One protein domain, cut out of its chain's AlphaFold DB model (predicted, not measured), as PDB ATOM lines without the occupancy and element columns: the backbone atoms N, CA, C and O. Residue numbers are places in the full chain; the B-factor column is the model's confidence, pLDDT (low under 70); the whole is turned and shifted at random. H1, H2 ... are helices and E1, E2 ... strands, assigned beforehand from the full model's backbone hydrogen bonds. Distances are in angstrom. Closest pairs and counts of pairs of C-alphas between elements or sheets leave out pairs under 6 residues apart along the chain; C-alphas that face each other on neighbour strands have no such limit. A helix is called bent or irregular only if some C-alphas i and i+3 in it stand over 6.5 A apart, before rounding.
ATOM      1  N   ASP A 186       3.916 -50.727 -37.037       81.44
ATOM      2  CA  ASP A 186       2.734 -51.508 -36.653       81.44
ATOM      3  C   ASP A 186       3.064 -52.644 -35.669       81.44
ATOM      4  O   ASP A 186       2.293 -52.903 -34.740       81.44
ATOM      5  N   GLU A 187       4.226 -53.278 -35.824       79.44
ATOM      6  CA  GLU A 187       4.692 -54.327 -34.930       79.44
ATOM      7  C   GLU A 187       5.044 -53.748 -33.559       79.44
ATOM      8  O   GLU A 187       4.531 -54.228 -32.547       79.44
ATOM      9  N   ALA A 188       5.791 -52.642 -33.507       80.88
ATOM     10  CA  ALA A 188       6.087 -51.934 -32.262       80.88
ATOM     11  C   ALA A 188       4.805 -51.551 -31.497       80.88
ATOM     12  O   ALA A 188       4.705 -51.781 -30.292       80.88
ATOM     13  N   TRP A 189       3.784 -51.053 -32.201       82.94
ATOM     14  CA  TRP A 189       2.489 -50.689 -31.617       82.94
ATOM     15  C   TRP A 189       1.725 -51.888 -31.036       82.94
ATOM     16  O   TRP A 189       1.170 -51.798 -29.936       82.94
ATOM     17  N   ARG A 190       1.717 -53.036 -31.726       78.31
ATOM     18  CA  ARG A 190       1.121 -54.286 -31.208       78.31
ATOM     19  C   ARG A 190       1.874 -54.798 -29.981       78.31
ATOM     20  O   ARG A 190       1.267 -55.333 -29.042       78.31
ATOM     21  N   LEU A 191       3.193 -54.619 -29.982       78.38
ATOM     22  CA  LEU A 191       4.080 -55.077 -28.923       78.38
ATOM     23  C   LEU A 191       4.093 -54.184 -27.681       78.38
ATOM     24  O   LEU A 191       4.660 -54.577 -26.660       78.38
ATOM     25  N   LEU A 192       3.396 -53.049 -27.695       83.56
ATOM     26  CA  LEU A 192       3.230 -52.251 -26.487       83.56
ATOM     27  C   LEU A 192       2.555 -53.072 -25.373       83.56
ATOM     28  O   LEU A 192       1.598 -53.825 -25.632       83.56
ATOM     29  N   PRO A 193       3.030 -52.965 -24.118       79.00
ATOM     30  CA  PRO A 193       2.376 -53.607 -22.981       79.00
ATOM     31  C   PRO A 193       0.928 -53.105 -22.844       79.00
ATOM     32  O   PRO A 193       0.584 -52.078 -23.427       79.00
ATOM     33  N   PRO A 194       0.057 -53.796 -22.087       79.56
ATOM     34  CA  PRO A 194      -1.320 -53.344 -21.864       79.56
ATOM     35  C   PRO A 194      -1.407 -51.914 -21.312       79.56
ATOM     36  O   PRO A 194      -2.327 -51.180 -21.658       79.56
ATOM     37  N   GLN A 195      -0.425 -51.506 -20.503       85.38
ATOM     38  CA  GLN A 195      -0.315 -50.166 -19.921       85.38
ATOM     39  C   GLN A 195       1.001 -49.492 -20.349       85.38
ATOM     40  O   GLN A 195       1.954 -49.473 -19.565       85.38
ATOM     41  N   PRO A 196       1.108 -48.997 -21.597       88.75
ATOM     42  CA  PRO A 196       2.327 -48.353 -22.079       88.75
ATOM     43  C   PRO A 196       2.525 -46.982 -21.428       88.75
ATOM     44  O   PRO A 196       1.556 -46.323 -21.056       88.75
ATOM     45  N   VAL A 197       3.773 -46.532 -21.314       89.19
ATOM     46  CA  VAL A 197       4.079 -45.170 -20.860       89.19
ATOM     47  C   VAL A 197       4.186 -44.254 -22.076       89.19
ATOM     48  O   VAL A 197       5.006 -44.491 -22.959       89.19
ATOM     49  N   LEU A 198       3.357 -43.214 -22.118       91.12
ATOM     50  CA  LEU A 198       3.473 -42.118 -23.069       91.12
ATOM     51  C   LEU A 198       4.316 -41.014 -22.433       91.12
ATOM     52  O   LEU A 198       3.824 -40.251 -21.601       91.12
ATOM     53  N   LEU A 199       5.591 -40.960 -22.808       89.19
ATOM     54  CA  LEU A 199       6.518 -39.960 -22.299       89.19
ATOM     55  C   LEU A 199       6.370 -38.640 -23.073       89.19
ATOM     56  O   LEU A 199       6.438 -38.635 -24.302       89.19
ATOM     57  N   VAL A 200       6.184 -37.529 -22.361       90.38
ATOM     58  CA  VAL A 200       6.067 -36.176 -22.926       90.38
ATOM     59  C   VAL A 200       7.253 -35.300 -22.526       90.38
ATOM     60  O   VAL A 200       7.887 -35.531 -21.500       90.38
ATOM     61  N   GLY A 201       7.556 -34.293 -23.350       85.56
ATOM     62  CA  GLY A 201       8.802 -33.521 -23.268       85.56
ATOM     63  C   GLY A 201       9.034 -32.754 -21.963       85.56
ATOM     64  O   GLY A 201      10.180 -32.495 -21.618       85.56
ATOM     65  N   SER A 202       7.972 -32.390 -21.246       82.81
ATOM     66  CA  SER A 202       8.041 -31.680 -19.966       82.81
ATOM     67  C   SER A 202       6.676 -31.697 -19.277       82.81
ATOM     68  O   SER A 202       5.670 -32.137 -19.844       82.81
ATOM     69  N   THR A 203       6.622 -31.177 -18.050       81.44
ATOM     70  CA  THR A 203       5.357 -30.961 -17.324       81.44
ATOM     71  C   THR A 203       4.513 -29.829 -17.919       81.44
ATOM     72  O   THR A 203       3.294 -29.807 -17.747       81.44
ATOM     73  N   LYS A 204       5.146 -28.894 -18.641       85.56
ATOM     74  CA  LYS A 204       4.514 -27.737 -19.285       85.56
ATOM     75  C   LYS A 204       4.696 -27.825 -20.795       85.56
ATOM     76  O   LYS A 204       5.711 -27.390 -21.333       85.56
ATOM     77  N   LEU A 205       3.695 -28.378 -21.469       87.06
ATOM     78  CA  LEU A 205       3.704 -28.549 -22.917       87.06
ATOM     79  C   LEU A 205       3.138 -27.319 -23.630       87.06
ATOM     80  O   LEU A 205       2.170 -26.711 -23.173       87.06
ATOM     81  N   ALA A 206       3.721 -26.996 -24.784       92.19
ATOM     82  CA  ALA A 206       3.077 -26.129 -25.760       92.19
ATOM     83  C   ALA A 206       1.804 -26.804 -26.308       92.19
ATOM     84  O   ALA A 206       1.653 -28.027 -26.243       92.19
ATOM     85  N   GLN A 207       0.867 -26.004 -26.818       93.88
ATOM     86  CA  GLN A 207      -0.455 -26.485 -27.233       93.88
ATOM     87  C   GLN A 207      -0.379 -27.574 -28.317       93.88
ATOM     88  O   GLN A 207      -1.089 -28.572 -28.246       93.88
ATOM     89  N   ASP A 208       0.516 -27.421 -29.285       94.12
ATOM     90  CA  ASP A 208       0.771 -28.387 -30.357       94.12
ATOM     91  C   ASP A 208       1.325 -29.725 -29.835       94.12
ATOM     92  O   ASP A 208       0.879 -30.803 -30.247       94.12
ATOM     93  N   ALA A 209       2.260 -29.672 -28.883       92.38
ATOM     94  CA  ALA A 209       2.803 -30.852 -28.216       92.38
ATOM     95  C   ALA A 209       1.739 -31.560 -27.364       92.38
ATOM     96  O   ALA A 209       1.664 -32.791 -27.361       92.38
ATOM     97  N   TYR A 210       0.880 -30.791 -26.690       93.56
ATOM     98  CA  TYR A 210      -0.260 -31.320 -25.943       93.56
ATOM     99  C   TYR A 210      -1.262 -32.024 -26.865       93.56
ATOM    100  O   TYR A 210      -1.607 -33.181 -26.617       93.56
ATOM    101  N   ASP A 211      -1.677 -31.382 -27.959       95.62
ATOM    102  CA  ASP A 211      -2.624 -31.950 -28.925       95.62
ATOM    103  C   ASP A 211      -2.086 -33.244 -29.547       95.62
ATOM    104  O   ASP A 211      -2.824 -34.216 -29.743       95.62
ATOM    105  N   THR A 212      -0.781 -33.290 -29.819       94.94
ATOM    106  CA  THR A 212      -0.105 -34.487 -30.329       94.94
ATOM    107  C   THR A 212      -0.113 -35.613 -29.298       94.94
ATOM    108  O   THR A 212      -0.519 -36.733 -29.618       94.94
ATOM    109  N   ALA A 213       0.270 -35.328 -28.048       93.00
ATOM    110  CA  ALA A 213       0.244 -36.308 -26.965       93.00
ATOM    111  C   ALA A 213      -1.179 -36.833 -26.711       93.00
ATOM    112  O   ALA A 213      -1.382 -38.038 -26.559       93.00
ATOM    113  N   TRP A 214      -2.181 -35.955 -26.755       93.56
ATOM    114  CA  TRP A 214      -3.590 -36.319 -26.629       93.56
ATOM    115  C   TRP A 214      -4.052 -37.254 -27.754       93.56
ATOM    116  O   TRP A 214      -4.665 -38.298 -27.504       93.56
ATOM    117  N   ARG A 215      -3.731 -36.929 -29.012       95.62
ATOM    118  CA  ARG A 215      -4.054 -37.781 -30.171       95.62
ATOM    119  C   ARG A 215      -3.374 -39.143 -30.087       95.62
ATOM    120  O   ARG A 215      -3.990 -40.158 -30.402       95.62
ATOM    121  N   LEU A 216      -2.133 -39.182 -29.614       93.44
ATOM    122  CA  LEU A 216      -1.401 -40.430 -29.445       93.44
ATOM    123  C   LEU A 216      -1.996 -41.289 -28.319       93.44
ATOM    124  O   LEU A 216      -2.223 -42.484 -28.507       93.44
ATOM    125  N   GLY A 217      -2.333 -40.673 -27.184       93.12
ATOM    126  CA  GLY A 217      -3.018 -41.339 -26.076       93.12
ATOM    127  C   GLY A 217      -4.379 -41.903 -26.488       93.12
ATOM    128  O   GLY A 217      -4.674 -43.066 -26.224       93.12
ATOM    129  N   THR A 218      -5.187 -41.128 -27.215       95.06
ATOM    130  CA  THR A 218      -6.493 -41.595 -27.715       95.06
ATOM    131  C   THR A 218      -6.365 -42.723 -28.740       95.06
ATOM    132  O   THR A 218      -7.173 -43.655 -28.710       95.06
ATOM    133  N   ALA A 219      -5.347 -42.701 -29.607       93.12
ATOM    134  CA  ALA A 219      -5.052 -43.806 -30.518       93.12
ATOM    135  C   ALA A 219      -4.691 -45.097 -29.761       93.12
ATOM    136  O   ALA A 219      -5.213 -46.163 -30.089       93.12
ATOM    137  N   LEU A 220      -3.870 -45.000 -28.708       91.94
ATOM    138  CA  LEU A 220      -3.525 -46.134 -27.840       91.94
ATOM    139  C   LEU A 220      -4.757 -46.705 -27.125       91.94
ATOM    140  O   LEU A 220      -4.943 -47.922 -27.110       91.94
ATOM    141  N   THR A 221      -5.633 -45.849 -26.599       91.00
ATOM    142  CA  THR A 221      -6.881 -46.287 -25.955       91.00
ATOM    143  C   THR A 221      -7.809 -47.002 -26.932       91.00
ATOM    144  O   THR A 221      -8.350 -48.059 -26.610       91.00
ATOM    145  N   ARG A 222      -7.951 -46.492 -28.162       90.19
ATOM    146  CA  ARG A 222      -8.726 -47.162 -29.225       90.19
ATOM    147  C   ARG A 222      -8.130 -48.510 -29.632       90.19
ATOM    148  O   ARG A 222      -8.874 -49.394 -30.036       90.19
ATOM    149  N   ALA A 223      -6.819 -48.682 -29.484       85.62
ATOM    150  CA  ALA A 223      -6.129 -49.956 -29.674       85.62
ATOM    151  C   ALA A 223      -6.241 -50.909 -28.461       85.62
ATOM    152  O   ALA A 223      -5.526 -51.910 -28.401       85.62
ATOM    153  N   GLY A 224      -7.101 -50.606 -27.479       84.19
ATOM    154  CA  GLY A 224      -7.330 -51.440 -26.297       84.19
ATOM    155  C   GLY A 224      -6.215 -51.364 -25.252       84.19
ATOM    156  O   GLY A 224      -6.076 -52.274 -24.436       84.19
ATOM    157  N   LYS A 225      -5.386 -50.315 -25.280       88.00
ATOM    158  CA  LYS A 225      -4.335 -50.072 -24.280       88.00
ATOM    159  C   LYS A 225      -4.809 -49.065 -23.231       88.00
ATOM    160  O   LYS A 225      -5.681 -48.245 -23.489       88.00
ATOM    161  N   ALA A 226      -4.183 -49.083 -22.063       90.00
ATOM    162  CA  ALA A 226      -4.397 -48.112 -20.994       90.00
ATOM    163  C   ALA A 226      -3.109 -47.294 -20.766       90.00
ATOM    164  O   ALA A 226      -2.348 -47.597 -19.842       90.00
ATOM    165  N   PRO A 227      -2.800 -46.311 -21.640       92.44
ATOM    166  CA  PRO A 227      -1.552 -45.561 -21.563       92.44
ATOM    167  C   PRO A 227      -1.462 -44.722 -20.286       92.44
ATOM    168  O   PRO A 227      -2.420 -44.058 -19.893       92.44
ATOM    169  N   ARG A 228      -0.282 -44.706 -19.664       92.75
ATOM    170  CA  ARG A 228       0.065 -43.795 -18.569       92.75
ATOM    171  C   ARG A 228       0.929 -42.669 -19.111       92.75
ATOM    172  O   ARG A 228       1.974 -42.934 -19.693       92.75
ATOM    173  N   VAL A 229       0.506 -41.424 -18.929       89.50
ATOM    174  CA  VAL A 229       1.299 -40.267 -19.359       89.50
ATOM    175  C   VAL A 229       2.335 -39.950 -18.286       89.50
ATOM    176  O   VAL A 229       1.986 -39.823 -17.114       89.50
ATOM    177  N   ALA A 230       3.596 -39.823 -18.687       88.38
ATOM    178  CA  ALA A 230       4.691 -39.394 -17.826       88.38
ATOM    179  C   ALA A 230       5.411 -38.216 -18.481       88.38
ATOM    180  O   ALA A 230       5.609 -38.214 -19.692       88.38
ATOM    181  N   ALA A 231       5.802 -37.215 -17.701       87.62
ATOM    182  CA  ALA A 231       6.604 -36.103 -18.195       87.62
ATOM    183  C   ALA A 231       8.088 -36.365 -17.948       87.62
ATOM    184  O   ALA A 231       8.461 -36.910 -16.907       87.62
ATOM    185  N   LEU A 232       8.930 -35.938 -18.887       85.75
ATOM    186  CA  LEU A 232      10.352 -35.813 -18.623       85.75
ATOM    187  C   LEU A 232      10.578 -34.804 -17.486       85.75
ATOM    188  O   LEU A 232       9.906 -33.767 -17.445       85.75
ATOM    189  N   PRO A 233      11.507 -35.097 -16.565       83.38
ATOM    190  CA  PRO A 233      11.921 -34.139 -15.560       83.38
ATOM    191  C   PRO A 233      12.619 -32.948 -16.220       83.38
ATOM    192  O   PRO A 233      13.438 -33.114 -17.125       83.38
ATOM    193  N   ASP A 234      12.320 -31.749 -15.729       83.75
ATOM    194  CA  ASP A 234      12.996 -30.535 -16.173       83.75
ATOM    195  C   ASP A 234      14.437 -30.494 -15.636       83.75
ATOM    196  O   ASP A 234      14.745 -31.029 -14.563       83.75
ATOM    197  N   VAL A 235      15.331 -29.811 -16.353       84.56
ATOM    198  CA  VAL A 235      16.673 -29.513 -15.838       84.56
ATOM    199  C   VAL A 235      16.542 -28.719 -14.531       84.56
ATOM    200  O   VAL A 235      15.777 -27.761 -14.430       84.56
ATOM    201  N   GLY A 236      17.273 -29.145 -13.509       82.25
ATOM    202  CA  GLY A 236      17.244 -28.637 -12.141       82.25
ATOM    203  C   GLY A 236      16.389 -29.466 -11.182       82.25
ATOM    204  O   GLY A 236      16.485 -29.257  -9.969       82.25
ATOM    205  N   SER A 237      15.580 -30.402 -11.687       81.38
ATOM    206  CA  SER A 237      14.745 -31.277 -10.862       81.38
ATOM    207  C   SER A 237      15.540 -32.431 -10.244       81.38
ATOM    208  O   SER A 237      16.523 -32.914 -10.808       81.38
ATOM    209  N   ASN A 238      15.107 -32.868  -9.060       82.69
ATOM    210  CA  ASN A 238      15.624 -34.071  -8.416       82.69
ATOM    211  C   ASN A 238      14.802 -35.278  -8.866       82.69
ATOM    212  O   ASN A 238      13.575 -35.273  -8.753       82.69
ATOM    213  N   VAL A 239      15.486 -36.319  -9.325       79.75
ATOM    214  CA  VAL A 239      14.885 -37.579  -9.758       79.75
ATOM    215  C   VAL A 239      15.420 -38.701  -8.890       79.75
ATOM    216  O   VAL A 239      16.630 -38.835  -8.708       79.75
ATOM    217  N   THR A 240      14.522 -39.526  -8.362       77.44
ATOM    218  CA  THR A 240      14.912 -40.772  -7.704       77.44
ATOM    219  C   THR A 240      15.292 -41.778  -8.779       77.44
ATOM    220  O   THR A 240      14.496 -42.078  -9.670       77.44
ATOM    221  N   LEU A 241      16.522 -42.276  -8.715       71.88
ATOM    222  CA  LEU A 241      16.990 -43.306  -9.631       71.88
ATOM    223  C   LEU A 241      16.477 -44.665  -9.142       71.88
ATOM    224  O   LEU A 241      16.587 -44.979  -7.959       71.88
ATOM    225  N   GLY A 242      15.883 -45.447 -10.044       67.06
ATOM    226  CA  GLY A 242      15.608 -46.864  -9.804       67.06
ATOM    227  C   GLY A 242      16.867 -47.713 -10.003       67.06
ATOM    228  O   GLY A 242      17.989 -47.219  -9.898       67.06
ATOM    229  N   GLU A 243      16.697 -48.984 -10.366       63.84
ATOM    230  CA  GLU A 243      17.809 -49.827 -10.818       63.84
ATOM    231  C   GLU A 243      18.306 -49.361 -12.195       63.84
ATOM    232  O   GLU A 243      17.865 -49.832 -13.241       63.84
ATOM    233  N   VAL A 244      19.210 -48.381 -12.197       68.62
ATOM    234  CA  VAL A 244      19.846 -47.865 -13.410       68.62
ATOM    235  C   VAL A 244      21.181 -48.573 -13.614       68.62
ATOM    236  O   VAL A 244      22.100 -48.429 -12.810       68.62
ATOM    237  N   SER A 245      21.302 -49.335 -14.703       70.12
ATOM    238  CA  SER A 245      22.549 -50.013 -15.068       70.12
ATOM    239  C   SER A 245      23.327 -49.180 -16.084       70.12
ATOM    240  O   SER A 245      22.916 -49.039 -17.236       70.12
ATOM    241  N   VAL A 246      24.457 -48.610 -15.657       75.31
ATOM    242  CA  VAL A 246      25.366 -47.849 -16.527       75.31
ATOM    243  C   VAL A 246      26.511 -48.764 -16.978       75.31
ATOM    244  O   VAL A 246      27.279 -49.226 -16.129       75.31
ATOM    245  N   PRO A 247      26.685 -49.013 -18.290       75.56
ATOM    246  CA  PRO A 247      27.821 -49.779 -18.796       75.56
ATOM    247  C   PRO A 247      29.163 -49.161 -18.384       75.56
ATOM    248  O   PRO A 247      29.338 -47.944 -18.449       75.56
ATOM    249  N   ALA A 248      30.147 -49.995 -18.031       78.88
ATOM    250  CA  ALA A 248      31.463 -49.534 -17.569       78.88
ATOM    251  C   ALA A 248      32.164 -48.592 -18.570       78.88
ATOM    252  O   ALA A 248      32.806 -47.628 -18.163       78.88
ATOM    253  N   ALA A 249      31.981 -48.816 -19.874       78.88
ATOM    254  CA  ALA A 249      32.524 -47.966 -20.936       78.88
ATOM    255  C   ALA A 249      31.959 -46.528 -20.936       78.88
ATOM    256  O   ALA A 249      32.614 -45.613 -21.430       78.88
ATOM    257  N   LEU A 250      30.771 -46.313 -20.358       79.56
ATOM    258  CA  LEU A 250      30.139 -44.998 -20.219       79.56
ATOM    259  C   LEU A 250      30.370 -44.379 -18.838       79.56
ATOM    260  O   LEU A 250      30.050 -43.212 -18.634       79.56
ATOM    261  N   ALA A 251      30.985 -45.110 -17.902       77.88
ATOM    262  CA  ALA A 251      31.231 -44.622 -16.547       77.88
ATOM    263  C   ALA A 251      32.171 -43.401 -16.503       77.88
ATOM    264  O   ALA A 251      32.080 -42.601 -15.577       77.88
ATOM    265  N   GLY A 252      33.056 -43.255 -17.497       78.19
ATOM    266  CA  GLY A 252      33.943 -42.095 -17.639       78.19
ATOM    267  C   GLY A 252      33.308 -40.891 -18.345       78.19
ATOM    268  O   GLY A 252      33.943 -39.844 -18.438       78.19
ATOM    269  N   VAL A 253      32.081 -41.019 -18.862       84.06
ATOM    270  CA  VAL A 253      31.385 -39.931 -19.559       84.06
ATOM    271  C   VAL A 253      30.674 -39.053 -18.520       84.06
ATOM    272  O   VAL A 253      29.833 -39.572 -17.781       84.06
ATOM    273  N   PRO A 254      30.932 -37.729 -18.472       82.94
ATOM    274  CA  PRO A 254      30.375 -36.843 -17.441       82.94
ATOM    275  C   PRO A 254      28.849 -36.918 -17.307       82.94
ATOM    276  O   PRO A 254      28.325 -36.941 -16.197       82.94
ATOM    277  N   ALA A 255      28.144 -37.060 -18.432       83.88
ATOM    278  CA  ALA A 255      26.689 -37.185 -18.473       83.88
ATOM    279  C   ALA A 255      26.141 -38.411 -17.708       83.88
ATOM    280  O   ALA A 255      25.017 -38.372 -17.218       83.88
ATOM    281  N   PHE A 256      26.924 -39.487 -17.573       81.50
ATOM    282  CA  PHE A 256      26.526 -40.725 -16.888       81.50
ATOM    283  C   PHE A 256      27.057 -40.819 -15.450       81.50
ATOM    284  O   PHE A 256      26.626 -41.689 -14.692       81.50
ATOM    285  N   ALA A 257      27.973 -39.931 -15.043       78.06
ATOM    286  CA  ALA A 257      28.638 -40.001 -13.742       78.06
ATOM    287  C   ALA A 257      27.643 -39.924 -12.568       78.06
ATOM    288  O   ALA A 257      27.770 -40.676 -11.598       78.06
ATOM    289  N   GLY A 258      26.620 -39.071 -12.692       73.00
ATOM    290  CA  GLY A 258      25.574 -38.883 -11.685       73.00
ATOM    291  C   GLY A 258      24.593 -40.054 -11.548       73.00
ATOM    292  O   GLY A 258      23.969 -40.201 -10.502       73.00
ATOM    293  N   LEU A 259      24.490 -40.934 -12.550       76.06
ATOM    294  CA  LEU A 259      23.567 -42.080 -12.531       76.06
ATOM    295  C   LEU A 259      24.059 -43.241 -11.646       76.06
ATOM    296  O   LEU A 259      23.297 -44.147 -11.328       76.06
ATOM    297  N   ARG A 260      25.326 -43.211 -11.216       72.25
ATOM    298  CA  ARG A 260      25.947 -44.242 -10.367       72.25
ATOM    299  C   ARG A 260      25.600 -44.131  -8.880       72.25
ATOM    300  O   ARG A 260      25.865 -45.073  -8.141       72.25
ATOM    301  N   SER A 261      25.090 -42.986  -8.420       65.38
ATOM    302  CA  SER A 261      24.893 -42.721  -6.985       65.38
ATOM    303  C   SER A 261      23.696 -43.466  -6.379       65.38
ATOM    304  O   SER A 261      23.602 -43.549  -5.157       65.38
ATOM    305  N   GLY A 262      22.798 -44.017  -7.208       62.75
ATOM    306  CA  GLY A 262      21.733 -44.958  -6.830       62.75
ATOM    307  C   GLY A 262      20.606 -44.420  -5.936       62.75
ATOM    308  O   GLY A 262      19.588 -45.084  -5.798       62.75
ATOM    309  N   SER A 263      20.746 -43.239  -5.330       65.62
ATOM    310  CA  SER A 263      19.787 -42.708  -4.346       65.62
ATOM    311  C   SER A 263      19.000 -41.492  -4.837       65.62
ATOM    312  O   SER A 263      17.911 -41.213  -4.338       65.62
ATOM    313  N   GLY A 264      19.512 -40.792  -5.847       73.56
ATOM    314  CA  GLY A 264      18.866 -39.642  -6.462       73.56
ATOM    315  C   GLY A 264      19.862 -38.784  -7.233       73.56
ATOM    316  O   GLY A 264      21.029 -38.671  -6.853       73.56
ATOM    317  N   LEU A 265      19.395 -38.183  -8.324       81.88
ATOM    318  CA  LEU A 265      20.176 -37.298  -9.178       81.88
ATOM    319  C   LEU A 265      19.426 -35.984  -9.366       81.88
ATOM    320  O   LEU A 265      18.273 -35.973  -9.799       81.88
ATOM    321  N   LYS A 266      20.102 -34.874  -9.072       85.44
ATOM    322  CA  LYS A 266      19.688 -33.569  -9.573       85.44
ATOM    323  C   LYS A 266      20.129 -33.470 -11.024       85.44
ATOM    324  O   LYS A 266      21.321 -33.575 -11.289       85.44
ATOM    325  N   ILE A 267      19.192 -33.282 -11.944       84.75
ATOM    326  CA  ILE A 267      19.528 -33.101 -13.358       84.75
ATOM    327  C   ILE A 267      20.119 -31.704 -13.521       84.75
ATOM    328  O   ILE A 267      19.424 -30.720 -13.306       84.75
ATOM    329  N   GLU A 268      21.391 -31.592 -13.871       85.38
ATOM    330  CA  GLU A 268      22.072 -30.298 -14.017       85.38
ATOM    331  C   GLU A 268      22.027 -29.770 -15.449       85.38
ATOM    332  O   GLU A 268      21.987 -28.559 -15.660       85.38
ATOM    333  N   ASP A 269      21.983 -30.669 -16.433       87.12
ATOM    334  CA  ASP A 269      22.000 -30.318 -17.847       87.12
ATOM    335  C   ASP A 269      21.208 -31.312 -18.719       87.12
ATOM    336  O   ASP A 269      20.729 -32.362 -18.279       87.12
ATOM    337  N   ALA A 270      21.060 -30.961 -20.000       85.19
ATOM    338  CA  ALA A 270      20.372 -31.792 -20.984       85.19
ATOM    339  C   ALA A 270      21.120 -33.102 -21.304       85.19
ATOM    340  O   ALA A 270      20.499 -34.066 -21.754       85.19
ATOM    341  N   ALA A 271      22.435 -33.163 -21.073       86.00
ATOM    342  CA  ALA A 271      23.227 -34.360 -21.332       86.00
ATOM    343  C   ALA A 271      22.950 -35.439 -20.276       86.00
ATOM    344  O   ALA A 271      22.781 -36.605 -20.630       86.00
ATOM    345  N   GLN A 272      22.812 -35.056 -19.005       84.88
ATOM    346  CA  GLN A 272      22.387 -35.943 -17.920       84.88
ATOM    347  C   GLN A 272      20.960 -36.464 -18.142       84.88
ATOM    348  O   GLN A 272      20.693 -37.644 -17.912       84.88
ATOM    349  N   LEU A 273      20.053 -35.628 -18.661       84.25
ATOM    350  CA  LEU A 273      18.706 -36.064 -19.046       84.25
ATOM    351  C   LEU A 273      18.741 -37.094 -20.190       84.25
ATOM    352  O   LEU A 273      18.053 -38.115 -20.132       84.25
ATOM    353  N   ALA A 274      19.568 -36.868 -21.215       81.62
ATOM    354  CA  ALA A 274      19.747 -37.818 -22.314       81.62
ATOM    355  C   ALA A 274      20.383 -39.140 -21.844       81.62
ATOM    356  O   ALA A 274      19.967 -40.216 -22.276       81.62
ATOM    357  N   ALA A 275      21.349 -39.078 -20.925       83.88
ATOM    358  CA  ALA A 275      21.958 -40.255 -20.313       83.88
ATOM    359  C   ALA A 275      20.934 -41.078 -19.513       83.88
ATOM    360  O   ALA A 275      20.909 -42.305 -19.630       83.88
ATOM    361  N   LEU A 276      20.041 -40.415 -18.766       80.31
ATOM    362  CA  LEU A 276      18.943 -41.069 -18.050       80.31
ATOM    363  C   LEU A 276      18.032 -41.835 -19.022       80.31
ATOM    364  O   LEU A 276      17.752 -43.013 -18.807       80.31
ATOM    365  N   MET A 277      17.652 -41.206 -20.134       79.62
ATOM    366  CA  MET A 277      16.822 -41.828 -21.172       79.62
ATOM    367  C   MET A 277      17.476 -43.061 -21.803       79.62
ATOM    368  O   MET A 277      16.830 -44.096 -21.964       79.62
ATOM    369  N   LEU A 278      18.768 -42.973 -22.127       78.06
ATOM    370  CA  LEU A 278      19.528 -44.077 -22.722       78.06
ATOM    371  C   LEU A 278      19.735 -45.248 -21.756       78.06
ATOM    372  O   LEU A 278      19.862 -46.389 -22.191       78.06
ATOM    373  N   SER A 279      19.752 -44.977 -20.452       72.56
ATOM    374  CA  SER A 279      19.902 -46.005 -19.419       72.56
ATOM    375  C   SER A 279      18.627 -46.823 -19.159       72.56
ATOM    376  O   SER A 279      18.643 -47.745 -18.347       72.56
ATOM    377  N   GLY A 280      17.516 -46.501 -19.836       63.56
ATOM    378  CA  GLY A 280      16.235 -47.200 -19.683       63.56
ATOM    379  C   GLY A 280      15.500 -46.879 -18.378       63.56
ATOM    380  O   GLY A 280      14.457 -47.470 -18.096       63.56
TER     381      GLY A 280
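This is residues 186 to 280 of the 309 residues of an uncharacterized protein of Ottowia beijingensis (UniProt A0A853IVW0). Two loosely joined lobes make an only just elongated shape: in one, H2 packs on the short parallel strands E1 and E2; in the other, H3 and H4 pack steeply among loops. The 95 printed residues run H1, E1, H2, E2, H3, H4, mostly helix, with under half in named elements. The whole is loose, radius of gyration of the C-alphas 15.6 A, spanning 44 by 29 by 20 A.

Find E1, residues 197 to 200, from C-alpha 197 at (4.079, -45.170, -20.860); E2 is residues 228 to 231. H2, residues 207 to 222, runs 22.4 A. H1 is residues 186 to 191; irregular H3, 254 to 261, has C-alphas 255 and 258 7.1 A apart. H4, 270 to 278, ends at (19.528, -44.077, -22.722).

E1 and E2 are parallel; N 198 and O 228 are 2.8 A apart. E1, H2, E2 form a strand-helix-strand unit, parallel strands with a helix between, its crossover right-handed. H1 and H2 are only just apart, 8.4 A. H3 and H4 touch at a steep tilt of 61 degrees, the same way; their closest C-alphas, Ala 255 and Gln 272, are 4.5 A apart. Every O i to N i+4 pair is within hydrogen-bond range in H1, H2 and H4; H3 has 0 of 4, and 2 of 5 O i to N i+3.

The printed part has no cut. E2 to H3 is a long link, 22 residues. Residues 242 to 244, 261 to 263 and 280 have pLDDT under 70.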